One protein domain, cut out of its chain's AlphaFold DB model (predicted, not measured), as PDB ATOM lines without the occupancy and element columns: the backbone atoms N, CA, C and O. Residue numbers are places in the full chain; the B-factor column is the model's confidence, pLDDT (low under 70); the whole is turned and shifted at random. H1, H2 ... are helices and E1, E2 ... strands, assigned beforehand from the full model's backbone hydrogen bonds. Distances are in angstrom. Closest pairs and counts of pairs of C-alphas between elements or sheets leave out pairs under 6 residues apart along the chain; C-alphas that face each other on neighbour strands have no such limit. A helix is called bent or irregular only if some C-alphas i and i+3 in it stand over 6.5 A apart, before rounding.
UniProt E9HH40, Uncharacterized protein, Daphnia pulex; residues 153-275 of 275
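AT A GLANCE: This is residues 153 to 275 of the 275 residues of an uncharacterized protein of Daphnia pulex (UniProt E9HH40). A strongly twisted antiparallel sheet of four strands has helix H2 crossing one face, and H3 folds back beside H2, farther from the sheet. The last residues of H5 meet the first residues of H3 at a corner, and H5 leads back to strand E4 at the sheet's edge, while residues 228 to 236 stick out; E5 and residues 264 to 265 and 273 to 274 form a small separate strand patch. The printed part has 123 residues, with five named helices and five named strands in the order E1 E2 E3 H1 H2 H3 H4 H5 E4 E5, and its class is mixed. The sheet order is E1 E2 E3 E4, and the whole is compact, with a radius of gyration of the C-alphas of 14.2 A and spans of 41 by 34 by 22 A.

HOW THE PARTS SIT: E1, residues 153 to 156, E2, residues 163 to 167, and E3, residues 170 to 175, form a meander, each strand the antiparallel neighbour of the one before. N 155 and O 164 are 2.9 A apart, and N 172 and O 165 are 2.9 A apart. E4, residues 245 to 250, is antiparallel to E3, with N 173 and O 247 at 2.8 A. H2, residues 196 to 205, is on one face of this sheet, making two layers, helix over sheet; its height over the sheet is 8.2 A, and it runs across the strands, at 87 degrees to E3 on the local plane. H1, residues 189 to 193, stands at the sheet's level, with a height of 1.3 A. H3, residues 208 to 218, and H2 form a helical hairpin and touch at a shallow tilt of 10 degrees, opposite ways; their closest C-alphas are those of Leu 201 and Ile 211, 6.2 A apart. H5, residues 234 to 242, touches H3 about perpendicular, at 85 degrees, closest at the C-alphas of Val 208 and Tyr 241, 5.8 A. H5 is irregular, only just: C-alphas 235 and 238 are 6.7 A apart. H4, residues 224 to 228, touches no helix. E5, residues 254 to 257, pairs with no named strand, but short antiparallel pairings join it to residues 264 to 265 and 273 to 274. In H1, H2 and H3 every O i to N i+4 pair is within hydrogen-bond range; H4 has 0 of 1, with 1 of 2 O i to N i+3 pairs, and H5 has 1 of 5, with 3 of 6.

IN THESE COORDINATES: E1 begins at C-alpha 153 (234.345, 387.234, 227.933). E4 spans 16.3 A, E3 15.1 A, H3 15.2 A, H5 14.4 A and H2 13.2 A. E5 ends at C-alpha 257 (238.097, 363.969, 230.131).

THE WHOLE: The C-alphas farthest apart, of Gly 168 and Asn 231, are 42.6 A apart. The printed part has no cut, and the link from E3 to H1 is long, 13 residues. The mean pLDDT of the printed part is 72.8; 48 residues are under 70, among them 177 to 188, 223 to 237 and 257 to 271.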
ATOM      1  N   LYS A 153     234.659 386.927 229.331       90.25
ATOM      2  CA  LYS A 153     234.345 387.234 227.933       90.25
ATOM      3  C   LYS A 153     233.866 385.977 227.231       90.25
ATOM      4  O   LYS A 153     234.341 384.891 227.542       90.25
ATOM      5  N   ILE A 154     232.969 386.137 226.270       89.69
ATOM      6  CA  ILE A 154     232.596 385.068 225.348       89.69
ATOM      7  C   ILE A 154     233.354 385.324 224.051       89.69
ATOM      8  O   ILE A 154     233.269 386.415 223.489       89.69
ATOM      9  N   GLU A 155     234.121 384.338 223.600       88.06
ATOM     10  CA  GLU A 155     234.827 384.385 222.321       88.06
ATOM     11  C   GLU A 155     234.341 383.253 221.425       88.06
ATOM     12  O   GLU A 155     234.254 382.104 221.856       88.06
ATOM     13  N   THR A 156     234.040 383.570 220.171       79.69
ATOM     14  CA  THR A 156     233.699 382.579 219.147       79.69
ATOM     15  C   THR A 156     234.959 382.269 218.352       79.69
ATOM     16  O   THR A 156     235.610 383.183 217.854       79.69
ATOM     17  N   ALA A 157     235.344 380.995 218.266       62.94
ATOM     18  CA  ALA A 157     236.516 380.610 217.489       62.94
ATOM     19  C   ALA A 157     236.181 380.598 215.989       62.94
ATOM     20  O   ALA A 157     235.279 379.877 215.558       62.94
ATOM     21  N   ASP A 158     236.967 381.331 215.196       55.44
ATOM     22  CA  ASP A 158     236.761 381.553 213.754       55.44
ATOM     23  C   ASP A 158     236.774 380.272 212.896       55.44
ATOM     24  O   ASP A 158     236.484 380.324 211.702       55.44
ATOM     25  N   HIS A 159     237.169 379.120 213.452       52.66
ATOM     26  CA  HIS A 159     237.362 377.873 212.693       52.66
ATOM     27  C   HIS A 159     236.543 376.686 213.220       52.66
ATOM     28  O   HIS A 159     236.315 375.745 212.468       52.66
ATOM     29  N   SER A 160     236.085 376.718 214.480       57.72
ATOM     30  CA  SER A 160     235.279 375.641 215.079       57.72
ATOM     31  C   SER A 160     233.798 376.001 215.243       57.72
ATOM     32  O   SER A 160     232.971 375.119 215.442       57.72
ATOM     33  N   GLY A 161     233.446 377.289 215.139       66.56
ATOM     34  CA  GLY A 161     232.059 377.763 215.093       66.56
ATOM     35  C   GLY A 161     231.316 377.790 216.433       66.56
ATOM     36  O   GLY A 161     230.177 378.251 216.469       66.56
ATOM     37  N   PHE A 162     231.931 377.355 217.538       74.62
ATOM     38  CA  PHE A 162     231.326 377.416 218.873       74.62
ATOM     39  C   PHE A 162     231.992 378.462 219.772       74.62
ATOM     40  O   PHE A 162     233.178 378.785 219.643       74.62
ATOM     41  N   SER A 163     231.184 379.022 220.673       87.62
ATOM     42  CA  SER A 163     231.598 380.063 221.613       87.62
ATOM     43  C   SER A 163     232.146 379.455 222.898       87.62
ATOM     44  O   SER A 163     231.634 378.444 223.363       87.62
ATOM     45  N   LYS A 164     233.175 380.083 223.470       90.19
ATOM     46  CA  LYS A 164     233.849 379.665 224.701       90.19
ATOM     47  C   LYS A 164     233.856 380.813 225.705       90.19
ATOM     48  O   LYS A 164     234.074 381.965 225.324       90.19
ATOM     49  N   VAL A 165     233.688 380.506 226.989       92.00
ATOM     50  CA  VAL A 165     233.868 381.498 228.063       92.00
ATOM     51  C   VAL A 165     235.337 381.571 228.449       92.00
ATOM     52  O   VAL A 165     235.989 380.561 228.715       92.00
ATOM     53  N   ILE A 166     235.849 382.789 228.513       90.69
ATOM     54  CA  ILE A 166     237.245 383.120 228.747       90.69
ATOM     55  C   ILE A 166     237.365 383.960 230.012       90.69
ATOM     56  O   ILE A 166     236.608 384.911 230.211       90.69
ATOM     57  N   ARG A 167     238.396 383.673 230.813       88.38
ATOM     58  CA  ARG A 167     238.867 384.531 231.904       88.38
ATOM     59  C   ARG A 167     240.387 384.664 231.837       88.38
ATOM     60  O   ARG A 167     241.108 383.707 232.112       88.38
ATOM     61  N   GLY A 168     240.878 385.845 231.458       85.81
ATOM     62  CA  GLY A 168     242.308 386.050 231.190       85.81
ATOM     63  C   GLY A 168     242.794 385.169 230.033       85.81
ATOM     64  O   GLY A 168     242.184 385.161 228.967       85.81
ATOM     65  N   ASN A 169     243.864 384.401 230.246       85.56
ATOM     66  CA  ASN A 169     244.402 383.456 229.259       85.56
ATOM     67  C   ASN A 169     243.846 382.024 229.421       85.56
ATOM     68  O   ASN A 169     244.485 381.043 229.025       85.56
ATOM     69  N   ARG A 170     242.676 381.877 230.052       88.12
ATOM     70  CA  ARG A 170     242.077 380.576 230.368       88.12
ATOM     71  C   ARG A 170     240.656 380.454 229.842       88.12
ATOM     72  O   ARG A 170     239.911 381.428 229.802       88.12
ATOM     73  N   VAL A 171     240.302 379.231 229.481       90.56
ATOM     74  CA  VAL A 171     239.024 378.813 228.914       90.56
ATOM     75  C   VAL A 171     238.277 378.002 229.965       90.56
ATOM     76  O   VAL A 171     238.870 377.153 230.638       90.56
ATOM     77  N   ALA A 172     236.990 378.287 230.133       91.00
ATOM     78  CA  ALA A 172     236.110 377.509 230.990       91.00
ATOM     79  C   ALA A 172     235.812 376.156 230.335       91.00
ATOM     80  O   ALA A 172     235.339 376.108 229.204       91.00
ATOM     81  N   VAL A 173     236.074 375.074 231.063       89.12
ATOM     82  CA  VAL A 173     235.754 373.707 230.652       89.12
ATOM     83  C   VAL A 173     234.847 373.077 231.687       89.12
ATOM     84  O   VAL A 173     235.179 373.032 232.876       89.12
ATOM     85  N   ILE A 174     233.708 372.583 231.224       87.81
ATOM     86  CA  ILE A 174     232.739 371.883 232.058       87.81
ATOM     87  C   ILE A 174     233.230 370.456 232.300       87.81
ATOM     88  O   ILE A 174     233.663 369.766 231.381       87.81
ATOM     89  N   TYR A 175     233.178 370.003 233.551       81.94
ATOM     90  CA  TYR A 175     233.476 368.618 233.903       81.94
ATOM     91  C   TYR A 175     232.646 368.147 235.103       81.94
ATOM     92  O   TYR A 175     232.152 368.953 235.892       81.94
ATOM     93  N   CYS A 176     232.532 366.827 235.270       78.44
ATOM     94  CA  CYS A 176     231.863 366.191 236.402       78.44
ATOM     95  C   CYS A 176     232.870 365.315 237.172       78.44
ATOM     96  O   CYS A 176     233.470 364.416 236.579       78.44
ATOM     97  N   PRO A 177     233.114 365.567 238.472       69.31
ATOM     98  CA  PRO A 177     234.100 364.840 239.258       69.31
ATOM     99  C   PRO A 177     233.594 363.500 239.804       69.31
ATOM    100  O   PRO A 177     234.400 362.644 240.150       69.31
ATOM    101  N   VAL A 178     232.278 363.333 239.956       61.75
ATOM    102  CA  VAL A 178     231.728 362.223 240.746       61.75
ATOM    103  C   VAL A 178     231.457 360.969 239.949       61.75
ATOM    104  O   VAL A 178     231.392 359.927 240.577       61.75
ATOM    105  N   ARG A 179     231.279 361.055 238.625       60.41
ATOM    106  CA  ARG A 179     231.041 359.947 237.681       60.41
ATOM    107  C   ARG A 179     231.333 360.437 236.260       60.41
ATOM    108  O   ARG A 179     231.295 361.654 236.048       60.41
ATOM    109  N   PRO A 180     231.613 359.545 235.293       56.09
ATOM    110  CA  PRO A 180     231.498 359.924 233.893       56.09
ATOM    111  C   PRO A 180     230.099 360.498 233.667       56.09
ATOM    112  O   PRO A 180     229.095 359.808 233.827       56.09
ATOM    113  N   TRP A 181     230.038 361.786 233.339       59.72
ATOM    114  CA  TRP A 181     228.904 362.301 232.583       59.72
ATOM    115  C   TRP A 181     228.840 361.501 231.274       59.72
ATOM    116  O   TRP A 181     229.899 361.031 230.844       59.72
ATOM    117  N   PRO A 182     227.681 361.348 230.616       57.19
ATOM    118  CA  PRO A 182     227.625 360.842 229.247       57.19
ATOM    119  C   PRO A 182     228.347 361.804 228.288       57.19
ATOM    120  O   PRO A 182     227.752 362.554 227.525       57.19
ATOM    121  N   TRP A 183     229.678 361.797 228.334       56.03
ATOM    122  CA  TRP A 183     230.576 362.399 227.357       56.03
ATOM    123  C   TRP A 183     230.628 361.544 226.076       56.03
ATOM    124  O   TRP A 183     231.408 361.833 225.168       56.03
ATOM    125  N   THR A 184     229.859 360.449 226.039       48.47
ATOM    126  CA  THR A 184     230.007 359.315 225.135       48.47
ATOM    127  C   THR A 184     229.588 359.661 223.712       48.47
ATOM    128  O   THR A 184     228.451 360.033 223.467       48.47
ATOM    129  N   ARG A 185     230.568 359.511 222.810       47.41
ATOM    130  CA  ARG A 185     230.609 359.172 221.364       47.41
ATOM    131  C   ARG A 185     229.513 359.622 220.380       47.41
ATOM    132  O   ARG A 185     229.846 359.756 219.205       47.41
ATOM    133  N   SER A 186     228.275 359.859 220.790       46.44
ATOM    134  CA  SER A 186     227.144 360.158 219.897       46.44
ATOM    135  C   SER A 186     226.885 361.656 219.702       46.44
ATOM    136  O   SER A 186     225.992 362.026 218.945       46.44
ATOM    137  N   TYR A 187     227.657 362.532 220.359       56.28
ATOM    138  CA  TYR A 187     227.410 363.977 220.374       56.28
ATOM    139  C   TYR A 187     228.675 364.793 220.061       56.28
ATOM    140  O   TYR A 187     229.776 364.334 220.374       56.28
ATOM    141  N   PRO A 188     228.574 366.014 219.491       60.97
ATOM    142  CA  PRO A 188     229.698 366.947 219.419       60.97
ATOM    143  C   PRO A 188     230.127 367.395 220.828       60.97
ATOM    144  O   PRO A 188     229.721 368.449 221.318       60.97
ATOM    145  N   THR A 189     230.960 366.577 221.480       72.75
ATOM    146  CA  THR A 189     231.415 366.735 222.869       72.75
ATOM    147  C   THR A 189     231.996 368.123 223.125       72.75
ATOM    148  O   THR A 189     231.743 368.709 224.169       72.75
ATOM    149  N   GLU A 190     232.690 368.714 222.152       77.56
ATOM    150  CA  GLU A 190     233.265 370.056 222.280       77.56
ATOM    151  C   GLU A 190     232.219 371.145 222.562       77.56
ATOM    152  O   GLU A 190     232.442 371.985 223.427       77.56
ATOM    153  N   VAL A 191     231.054 371.115 221.910       81.06
ATOM    154  CA  VAL A 191     230.030 372.161 222.092       81.06
ATOM    155  C   VAL A 191     229.502 372.163 223.526       81.06
ATOM    156  O   VAL A 191     229.329 373.229 224.107       81.06
ATOM    157  N   LEU A 192     229.303 370.979 224.110       83.19
ATOM    158  CA  LEU A 192     228.888 370.829 225.504       83.19
ATOM    159  C   LEU A 192     229.984 371.282 226.475       83.19
ATOM    160  O   LEU A 192     229.691 371.948 227.462       83.19
ATOM    161  N   LEU A 193     231.247 370.938 226.210       85.62
ATOM    162  CA  LEU A 193     232.359 371.255 227.114       85.62
ATOM    163  C   LEU A 193     232.600 372.745 227.303       85.62
ATOM    164  O   LEU A 193     233.110 373.148 228.354       85.62
ATOM    165  N   PHE A 194     232.250 373.533 226.293       89.56
ATOM    166  CA  PHE A 194     232.501 374.963 226.257       89.56
ATOM    167  C   PHE A 194     231.224 375.815 226.258       89.56
ATOM    168  O   PHE A 194     231.337 377.031 226.108       89.56
ATOM    169  N   ASP A 195     230.041 375.212 226.440       90.88
ATOM    170  CA  ASP A 195     228.750 375.908 226.378       90.88
ATOM    171  C   ASP A 195     228.723 377.123 227.323       90.88
ATOM    172  O   ASP A 195     228.753 376.957 228.548       90.88
ATOM    173  N   PRO A 196     228.637 378.356 226.788       92.31
ATOM    174  CA  PRO A 196     228.709 379.550 227.609       92.31
ATOM    175  C   PRO A 196     227.505 379.735 228.532       92.31
ATOM    176  O   PRO A 196     227.677 380.218 229.649       92.31
ATOM    177  N   ILE A 197     226.311 379.312 228.110       91.81
ATOM    178  CA  ILE A 197     225.099 379.408 228.931       91.81
ATOM    179  C   ILE A 197     225.219 378.435 230.100       91.81
ATOM    180  O   ILE A 197     224.968 378.797 231.252       91.81
ATOM    181  N   LEU A 198     225.662 377.208 229.825       91.00
ATOM    182  CA  LEU A 198     225.857 376.211 230.869       91.00
ATOM    183  C   LEU A 198     226.978 376.622 231.838       91.00
ATOM    184  O   LEU A 198     226.829 376.450 233.048       91.00
ATOM    185  N   VAL A 199     228.060 377.239 231.346       92.75
ATOM    186  CA  VAL A 199     229.107 377.828 232.197       92.75
ATOM    187  C   VAL A 199     228.535 378.897 233.128       92.75
ATOM    188  O   VAL A 199     228.829 378.869 234.323       92.75
ATOM    189  N   GLU A 200     227.715 379.821 232.626       91.31
ATOM    190  CA  GLU A 200     227.094 380.864 233.451       91.31
ATOM    191  C   GLU A 200     226.166 380.280 234.522       91.31
ATOM    192  O   GLU A 200     226.267 380.657 235.693       91.31
ATOM    193  N   LEU A 201     225.321 379.309 234.157       92.69
ATOM    194  CA  LEU A 201     224.438 378.622 235.105       92.69
ATOM    195  C   LEU A 201     225.235 377.912 236.208       92.69
ATOM    196  O   LEU A 201     224.878 378.001 237.384       92.69
ATOM    197  N   ILE A 202     226.345 377.254 235.853       91.56
ATOM    198  CA  ILE A 202     227.232 376.592 236.817       91.56
ATOM    199  C   ILE A 202     227.965 377.620 237.691       91.56
ATOM    200  O   ILE A 202     228.162 377.370 238.874       91.56
ATOM    201  N   LEU A 203     228.413 378.756 237.160       89.12
ATOM    202  CA  LEU A 203     229.197 379.720 237.943       89.12
ATOM    203  C   LEU A 203     228.343 380.572 238.887       89.12
ATOM    204  O   LEU A 203     228.793 380.845 239.998       89.12
ATOM    205  N   PHE A 204     227.148 380.986 238.460       87.69
ATOM    206  CA  PHE A 204     226.406 382.061 239.126       87.69
ATOM    207  C   PHE A 204     225.064 381.643 239.724       87.69
ATOM    208  O   PHE A 204     224.704 382.155 240.781       87.69
ATOM    209  N   ASP A 205     224.326 380.743 239.074       86.44
ATOM    210  CA  ASP A 205     222.978 380.355 239.514       86.44
ATOM    211  C   ASP A 205     223.034 379.140 240.447       86.44
ATOM    212  O   ASP A 205     222.439 379.134 241.521       86.44
ATOM    213  N   ARG A 206     223.795 378.109 240.046       87.44
ATOM    214  CA  ARG A 206     223.885 376.797 240.718       87.44
ATOM    215  C   ARG A 206     222.530 376.095 240.913       87.44
ATOM    216  O   ARG A 206     222.468 375.082 241.607       87.44
ATOM    217  N   ASP A 207     221.467 376.573 240.265       89.38
ATOM    218  CA  ASP A 207     220.151 375.940 240.251       89.38
ATOM    219  C   ASP A 207     220.152 374.716 239.326       89.38
ATOM    220  O   ASP A 207     220.126 374.814 238.095       89.38
ATOM    221  N   VAL A 208     220.152 373.542 239.954       87.69
ATOM    222  CA  VAL A 208     220.137 372.224 239.311       87.69
ATOM    223  C   VAL A 208     218.995 372.093 238.305       87.69
ATOM    224  O   VAL A 208     219.179 371.492 237.246       87.69
ATOM    225  N   LYS A 209     217.826 372.672 238.599       86.38
ATOM    226  CA  LYS A 209     216.657 372.574 237.727       86.38
ATOM    227  C   LYS A 209     216.882 373.346 236.432       86.38
ATOM    228  O   LYS A 209     216.634 372.797 235.365       86.38
ATOM    229  N   LYS A 210     217.410 374.569 236.509       90.31
ATOM    230  CA  LYS A 210     217.719 375.382 235.319       90.31
ATOM    231  C   LYS A 210     218.850 374.790 234.487       90.31
ATOM    232  O   LYS A 210     218.776 374.798 233.262       90.31
ATOM    233  N   ILE A 211     219.882 374.263 235.149       89.25
ATOM    234  CA  ILE A 211     220.986 373.550 234.493       89.25
ATOM    235  C   ILE A 211     220.423 372.365 233.701       89.25
ATOM    236  O   ILE A 211     220.712 372.225 232.514       89.25
ATOM    237  N   ARG A 212     219.570 371.553 234.332       85.56
ATOM    238  CA  ARG A 212     218.909 370.424 233.678       85.56
ATOM    239  C   ARG A 212     218.004 370.863 232.530       85.56
ATOM    240  O   ARG A 212     218.131 370.325 231.442       85.56
ATOM    241  N   GLU A 213     217.126 371.842 232.744       88.19
ATOM    242  CA  GLU A 213     216.227 372.367 231.705       88.19
ATOM    243  C   GLU A 213     217.007 372.865 230.478       88.19
ATOM    244  O   GLU A 213     216.588 372.647 229.340       88.19
ATOM    245  N   HIS A 214     218.164 373.500 230.690       90.00
ATOM    246  CA  HIS A 214     219.045 373.912 229.601       90.00
ATOM    247  C   HIS A 214     219.666 372.719 228.873       90.00
ATOM    248  O   HIS A 214     219.648 372.705 227.640       90.00
ATOM    249  N   CYS A 215     220.175 371.722 229.603       85.25
ATOM    250  CA  CYS A 215     220.738 370.511 229.007       85.25
ATOM    251  C   CYS A 215     219.689 369.710 228.226       85.25
ATOM    252  O   CYS A 215     219.938 369.383 227.074       85.25
ATOM    253  N   ASP A 216     218.503 369.477 228.793       82.50
ATOM    254  CA  ASP A 216     217.414 368.731 228.149       82.50
ATOM    255  C   ASP A 216     216.935 369.435 226.859       82.50
ATOM    256  O   ASP A 216     216.587 368.787 225.873       82.50
ATOM    257  N   ARG A 217     216.949 370.777 226.835       86.38
ATOM    258  CA  ARG A 217     216.570 371.578 225.659       86.38
ATOM    259  C   ARG A 217     217.656 371.620 224.582       86.38
ATOM    260  O   ARG A 217     217.339 371.583 223.396       86.38
ATOM    261  N   THR A 218     218.910 371.802 224.985       85.50
ATOM    262  CA  THR A 218     220.035 372.079 224.071       85.50
ATOM    263  C   THR A 218     220.686 370.788 223.582       85.50
ATOM    264  O   THR A 218     221.179 370.727 222.459       85.50
ATOM    265  N   TYR A 219     220.636 369.746 224.411       80.94
ATOM    266  CA  TYR A 219     221.279 368.454 224.214       80.94
ATOM    267  C   TYR A 219     220.287 367.310 224.503       80.94
ATOM    268  O   TYR A 219     220.490 366.537 225.439       80.94
ATOM    269  N   PRO A 220     219.203 367.178 223.713       74.44
ATOM    270  CA  PRO A 220     218.125 366.222 223.993       74.44
ATOM    271  C   PRO A 220     218.595 364.757 224.017       74.44
ATOM    272  O   PRO A 220     218.041 363.946 224.755       74.44
ATOM    273  N   ASP A 221     219.656 364.431 223.273       69.94
ATOM    274  CA  ASP A 221     220.220 363.076 223.204       69.94
ATOM    275  C   ASP A 221     221.292 362.803 224.272       69.94
ATOM    276  O   ASP A 221     221.729 361.665 224.425       69.94
ATOM    277  N   LEU A 222     221.699 363.819 225.049       70.06
ATOM    278  CA  LEU A 222     222.781 363.721 226.042       70.06
ATOM    279  C   LEU A 222     222.553 362.590 227.042       70.06
ATOM    280  O   LEU A 222     223.496 361.941 227.482       70.06
ATOM    281  N   MET A 223     221.292 362.361 227.401       59.78
ATOM    282  CA  MET A 223     220.925 361.353 228.382       59.78
ATOM    283  C   MET A 223     220.445 360.047 227.751       59.78
ATOM    284  O   MET A 223     220.390 359.052 228.465       59.78
ATOM    285  N   VAL A 224     220.146 360.008 226.444       58.09
ATOM    286  CA  VAL A 224     219.687 358.793 225.733       58.09
ATOM    287  C   VAL A 224     220.728 357.680 225.833       58.09
ATOM    288  O   VAL A 224     220.375 356.551 226.161       58.09
ATOM    289  N   ASP A 225     222.010 358.009 225.695       49.06
ATOM    290  CA  ASP A 225     223.094 357.037 225.874       49.06
ATOM    291  C   ASP A 225     223.337 356.677 227.350       49.06
ATOM    292  O   ASP A 225     223.690 355.541 227.662       49.06
ATOM    293  N   ALA A 226     223.070 357.598 228.287       51.31
ATOM    294  CA  ALA A 226     223.119 357.305 229.724       51.31
ATOM    295  C   ALA A 226     221.985 356.365 230.182       51.31
ATOM    296  O   ALA A 226     222.147 355.649 231.170       51.31
ATOM    297  N   TYR A 227     220.846 356.365 229.473       48.47
ATOM    298  CA  TYR A 227     219.677 355.524 229.754       48.47
ATOM    299  C   TYR A 227     219.889 354.045 229.403       48.47
ATOM    300  O   TYR A 227     219.249 353.190 230.011       48.47
ATOM    301  N   VAL A 228     220.747 353.730 228.427       46.91
ATOM    302  CA  VAL A 228     220.888 352.356 227.908       46.91
ATOM    303  C   VAL A 228     221.779 351.485 228.800       46.91
ATOM    304  O   VAL A 228     221.598 350.269 228.826       46.91
ATOM    305  N   ASP A 229     222.689 352.085 229.573       48.75
ATOM    306  CA  ASP A 229     223.743 351.333 230.271       48.75
ATOM    307  C   ASP A 229     223.523 351.155 231.786       48.75
ATOM    308  O   ASP A 229     224.313 350.479 232.446       48.75
ATOM    309  N   MET A 230     222.476 351.740 232.393       49.59
ATOM    310  CA  MET A 230     222.360 351.705 233.857       49.59
ATOM    311  C   MET A 230     220.939 351.514 234.421       49.59
ATOM    312  O   MET A 230     220.025 352.295 234.172       49.59
ATOM    313  N   ASN A 231     220.797 350.513 235.300       51.44
ATOM    314  CA  ASN A 231     219.678 350.320 236.235       51.44
ATOM    315  C   ASN A 231     219.650 351.442 237.298       51.44
ATOM    316  O   ASN A 231     219.973 351.200 238.461       51.44
ATOM    317  N   TYR A 232     219.336 352.676 236.907       53.62
ATOM    318  CA  TYR A 232     219.318 353.834 237.806       53.62
ATOM    319  C   TYR A 232     217.907 354.254 238.199       53.62
ATOM    320  O   TYR A 232     217.007 354.314 237.362       53.62
ATOM    321  N   ASP A 233     217.740 354.628 239.468       54.84
ATOM    322  CA  ASP A 233     216.557 355.347 239.925       54.84
ATOM    323  C   ASP A 233     216.606 356.790 239.388       54.84
ATOM    324  O   ASP A 233     217.633 357.472 239.470       54.84
ATOM    325  N   HIS A 234     215.496 357.277 238.831       55.72
ATOM    326  CA  HIS A 234     215.388 358.615 238.236       55.72
ATOM    327  C   HIS A 234     215.735 359.748 239.220       55.72
ATOM    328  O   HIS A 234     216.097 360.846 238.795       55.72
ATOM    329  N   ASN A 235     215.665 359.494 240.529       56.94
ATOM    330  CA  ASN A 235     216.019 360.463 241.568       56.94
ATOM    331  C   ASN A 235     217.533 360.683 241.735       56.94
ATOM    332  O   ASN A 235     217.939 361.737 242.223       56.94
ATOM    333  N   GLU A 236     218.386 359.759 241.288       59.84
ATOM    334  CA  GLU A 236     219.849 359.909 241.371       59.84
ATOM    335  C   GLU A 236     220.423 360.836 240.280       59.84
ATOM    336  O   GLU A 236     221.618 361.122 240.252       59.84
ATOM    337  N   TRP A 237     219.572 361.364 239.396       62.81
ATOM    338  CA  TRP A 237     219.976 362.174 238.245       62.81
ATOM    339  C   TRP A 237     220.407 363.591 238.622       62.81
ATOM    340  O   TRP A 237     221.290 364.170 237.988       62.81
ATOM    341  N   ASN A 238     219.824 364.143 239.688       70.56
ATOM    342  CA  ASN A 238     220.206 365.458 240.202       70.56
ATOM    343  C   ASN A 238     221.669 365.474 240.655       70.56
ATOM    344  O   ASN A 238     222.347 366.480 240.468       70.56
ATOM    345  N   ILE A 239     222.187 364.333 241.125       71.75
ATOM    346  CA  ILE A 239     223.573 364.190 241.578       71.75
ATOM    347  C   ILE A 239     224.548 364.552 240.455       71.75
ATOM    348  O   ILE A 239     225.587 365.152 240.723       71.75
ATOM    349  N   PHE A 240     224.236 364.237 239.195       73.38
ATOM    350  CA  PHE A 240     225.092 364.630 238.081       73.38
ATOM    351  C   PHE A 240     225.161 366.157 237.986       73.38
ATOM    352  O   PHE A 240     226.238 366.739 238.142       73.38
ATOM    353  N   TYR A 241     224.018 366.807 237.763       80.06
ATOM    354  CA  TYR A 241     223.915 368.255 237.568       80.06
ATOM    355  C   TYR A 241     224.441 369.059 238.772       80.06
ATOM    356  O   TYR A 241     225.104 370.077 238.585       80.06
ATOM    357  N   GLU A 242     224.237 368.563 239.996       81.69
ATOM    358  CA  GLU A 242     224.786 369.123 241.242       81.69
ATOM    359  C   GLU A 242     226.318 369.144 241.263       81.69
ATOM    360  O   GLU A 242     226.937 370.030 241.856       81.69
ATOM    361  N   ASN A 243     226.947 368.165 240.615       79.81
ATOM    362  CA  ASN A 243     228.391 367.989 240.636       79.81
ATOM    363  C   ASN A 243     229.101 368.595 239.423       79.81
ATOM    364  O   ASN A 243     230.331 368.531 239.368       79.81
ATOM    365  N   LEU A 244     228.389 369.233 238.489       85.38
ATOM    366  CA  LEU A 244     229.024 369.964 237.394       85.38
ATOM    367  C   LEU A 244     229.914 371.094 237.925       85.38
ATOM    368  O   LEU A 244     229.534 371.913 238.770       85.38
ATOM    369  N   LYS A 245     231.144 371.145 237.421       87.25
ATOM    370  CA  LYS A 245     232.164 372.115 237.818       87.25
ATOM    371  C   LYS A 245     232.828 372.723 236.596       87.25
ATOM    372  O   LYS A 245     232.884 372.114 235.533       87.25
ATOM    373  N   ILE A 246     233.370 373.924 236.789       88.50
ATOM    374  CA  ILE A 246     234.202 374.598 235.796       88.50
ATOM    375  C   ILE A 246     235.663 374.422 236.175       88.50
ATOM    376  O   ILE A 246     236.069 374.734 237.297       88.50
ATOM    377  N   ARG A 247     236.464 373.961 235.219       87.06
ATOM    378  CA  ARG A 247     237.922 374.008 235.277       87.06
ATOM    379  C   ARG A 247     238.424 375.047 234.280       87.06
ATOM    380  O   ARG A 247     238.026 375.045 233.123       87.06
ATOM    381  N   TRP A 248     239.308 375.930 234.735       87.69
ATOM    382  CA  TRP A 248     239.917 376.969 233.905       87.69
ATOM    383  C   TRP A 248     241.223 376.462 233.298       87.69
ATOM    384  O   TRP A 248     242.242 376.415 233.986       87.69
ATOM    385  N   ILE A 249     241.196 376.087 232.022       86.00
ATOM    386  CA  ILE A 249     242.336 375.494 231.310       86.00
ATOM    387  C   ILE A 249     243.037 376.568 230.473       86.00
ATOM    388  O   ILE A 249     242.375 377.434 229.909       86.00
ATOM    389  N   ARG A 250     244.374 376.560 230.409       85.00
ATOM    390  CA  ARG A 250     245.131 377.550 229.625       85.00
ATOM    391  C   ARG A 250     244.783 377.428 228.142       85.00
ATOM    392  O   ARG A 250     244.693 376.319 227.626       85.00
ATOM    393  N   ARG A 251     244.625 378.555 227.444       87.25
ATOM    394  CA  ARG A 251     244.387 378.560 225.991       87.25
ATOM    395  C   ARG A 251     245.443 377.741 225.247       87.25
ATOM    396  O   ARG A 251     246.633 377.858 225.537       87.25
ATOM    397  N   GLY A 252     245.001 376.926 224.294       84.31
ATOM    398  CA  GLY A 252     245.846 376.034 223.502       84.31
ATOM    399  C   GLY A 252     246.364 374.808 224.260       84.31
ATOM    400  O   GLY A 252     247.017 373.957 223.658       84.31
ATOM    401  N   GLN A 253     246.092 374.683 225.565       83.56
ATOM    402  CA  GLN A 253     246.467 373.497 226.324       83.56
ATOM    403  C   GLN A 253     245.560 372.333 225.931       83.56
ATOM    404  O   GLN A 253     244.332 372.448 225.908       83.56
ATOM    405  N   GLN A 254     246.186 371.194 225.651       82.31
ATOM    406  CA  GLN A 254     245.466 369.957 225.395       82.31
ATOM    407  C   GLN A 254     245.053 369.308 226.716       82.31
ATOM    408  O   GLN A 254     245.853 369.207 227.651       82.31
ATOM    409  N   PHE A 255     243.815 368.840 226.777       78.75
ATOM    410  CA  PHE A 255     243.264 368.120 227.917       78.75
ATOM    411  C   PHE A 255     242.400 366.956 227.434       78.75
ATOM    412  O   PHE A 255     241.947 366.936 226.293       78.75
ATOM    413  N   ARG A 256     242.149 365.991 228.314       72.75
ATOM    414  CA  ARG A 256     241.137 364.958 228.092       72.75
ATOM    415  C   ARG A 256     240.236 364.840 229.305       72.75
ATOM    416  O   ARG A 256     240.630 365.202 230.417       72.75
ATOM    417  N   ILE A 257     239.059 364.283 229.083       69.25
ATOM    418  CA  ILE A 257     238.097 363.969 230.131       69.25
ATOM    419  C   ILE A 257     238.094 362.458 230.265       69.25
ATOM    420  O   ILE A 257     237.790 361.756 229.306       69.25
ATOM    421  N   ASN A 258     238.520 361.959 231.422       58.47
ATOM    422  CA  ASN A 258     238.532 360.524 231.655       58.47
ATOM    423  C   ASN A 258     237.093 360.019 231.843       58.47
ATOM    424  O   ASN A 258     236.293 360.649 232.537       58.47
ATOM    425  N   GLU A 259     236.799 358.840 231.297       46.84
ATOM    426  CA  GLU A 259     235.560 358.088 231.559       46.84
ATOM    427  C   GLU A 259     235.521 357.520 232.998       46.84
ATOM    428  O   GLU A 259     234.500 357.027 233.469       46.84
ATOM    429  N   HIS A 260     236.621 357.619 233.748       47.03
ATOM    430  CA  HIS A 260     236.696 357.247 235.160       47.03
ATOM    431  C   HIS A 260     236.721 358.477 236.075       47.03
ATOM    432  O   HIS A 260     237.256 359.527 235.718       47.03
ATOM    433  N   LEU A 261     236.143 358.315 237.270       42.47
ATOM    434  CA  LEU A 261     235.921 359.320 238.318       42.47
ATOM    435  C   LEU A 261     236.930 360.490 238.322       42.47
ATOM    436  O   LEU A 261     238.068 360.373 238.776       42.47
ATOM    437  N   GLY A 262     236.467 361.652 237.858       44.12
ATOM    438  CA  GLY A 262     236.901 362.969 238.321       44.12
ATOM    439  C   GLY A 262     238.348 363.398 238.145       44.12
ATOM    440  O   GLY A 262     238.830 364.216 238.932       44.12
ATOM    441  N   THR A 263     239.024 362.948 237.094       43.41
ATOM    442  CA  THR A 263     240.367 363.440 236.766       43.41
ATOM    443  C   THR A 263     240.446 363.931 235.320       43.41
ATOM    444  O   THR A 263     240.101 363.217 234.385       43.41
ATOM    445  N   LEU A 264     240.907 365.175 235.125       48.34
ATOM    446  CA  LEU A 264     241.503 365.578 233.845       48.34
ATOM    447  C   LEU A 264     242.951 365.092 233.874       48.34
ATOM    448  O   LEU A 264     243.697 365.474 234.779       48.34
ATOM    449  N   SER A 265     243.341 364.269 232.908       46.41
ATOM    450  CA  SER A 265     244.722 363.794 232.771       46.41
ATOM    451  C   SER A 265     245.430 364.495 231.613       46.41
ATOM    452  O   SER A 265     244.804 364.890 230.630       46.41
ATOM    453  N   LEU A 266     246.750 364.640 231.729       54.12
ATOM    454  CA  LEU A 266     247.645 365.077 230.651       54.12
ATOM    455  C   LEU A 266     248.207 363.838 229.906       54.12
ATOM    456  O   LEU A 266     248.110 362.725 230.418       54.12
ATOM    457  N   LYS A 267     248.692 364.032 228.669       40.44
ATOM    458  CA  LYS A 267     248.903 363.030 227.587       40.44
ATOM    459  C   LYS A 267     249.221 361.582 227.975       40.44
ATOM    460  O   LYS A 267     250.350 361.351 228.373       40.44
ATOM    461  N   HIS A 268     248.303 360.633 227.691       39.69
ATOM    462  CA  HIS A 268     248.625 359.196 227.533       39.69
ATOM    463  C   HIS A 268     247.723 358.310 226.606       39.69
ATOM    464  O   HIS A 268     248.239 357.269 226.230       39.69
ATOM    465  N   GLU A 269     246.487 358.657 226.165       39.47
ATOM    466  CA  GLU A 269     245.638 357.832 225.222       39.47
ATOM    467  C   GLU A 269     244.592 358.667 224.408       39.47
ATOM    468  O   GLU A 269     244.554 359.880 224.576       39.47
ATOM    469  N   ASP A 270     243.738 358.042 223.574       53.41
ATOM    470  CA  ASP A 270     243.313 358.423 222.198       53.41
ATOM    471  C   ASP A 270     242.403 359.655 221.889       53.41
ATOM    472  O   ASP A 270     242.411 360.081 220.733       53.41
ATOM    473  N   HIS A 271     241.657 360.293 222.813       66.31
ATOM    474  CA  HIS A 271     240.815 361.480 222.483       66.31
ATOM    475  C   HIS A 271     241.180 362.730 223.307       66.31
ATOM    476  O   HIS A 271     241.078 362.730 224.535       66.31
ATOM    477  N   TRP A 272     241.605 363.804 222.626       74.31
ATOM    478  CA  TRP A 272     242.101 365.052 223.225       74.31
ATOM    479  C   TRP A 272     241.314 366.258 222.736       74.31
ATOM    480  O   TRP A 272     241.116 366.429 221.537       74.31
ATOM    481  N   PHE A 273     240.984 367.143 223.667       77.50
ATOM    482  CA  PHE A 273     240.400 368.451 223.408       77.50
ATOM    483  C   PHE A 273     241.460 369.539 223.538       77.50
ATOM    484  O   PHE A 273     242.461 369.378 224.244       77.50
ATOM    485  N   THR A 274     241.225 370.672 222.880       82.50
ATOM    486  CA  THR A 274     242.074 371.862 223.004       82.50
ATOM    487  C   THR A 274     241.251 373.019 223.553       82.50
ATOM    488  O   THR A 274     240.202 373.366 223.003       82.50
ATOM    489  N   ALA A 275     241.735 373.595 224.655       80.38
ATOM    490  CA  ALA A 275     241.141 374.763 225.296       80.38
ATOM    491  C   ALA A 275     241.216 375.996 224.391       80.38
ATOM    492  O   ALA A 275     242.324 376.335 223.919       80.38
TER     493      ALA A 275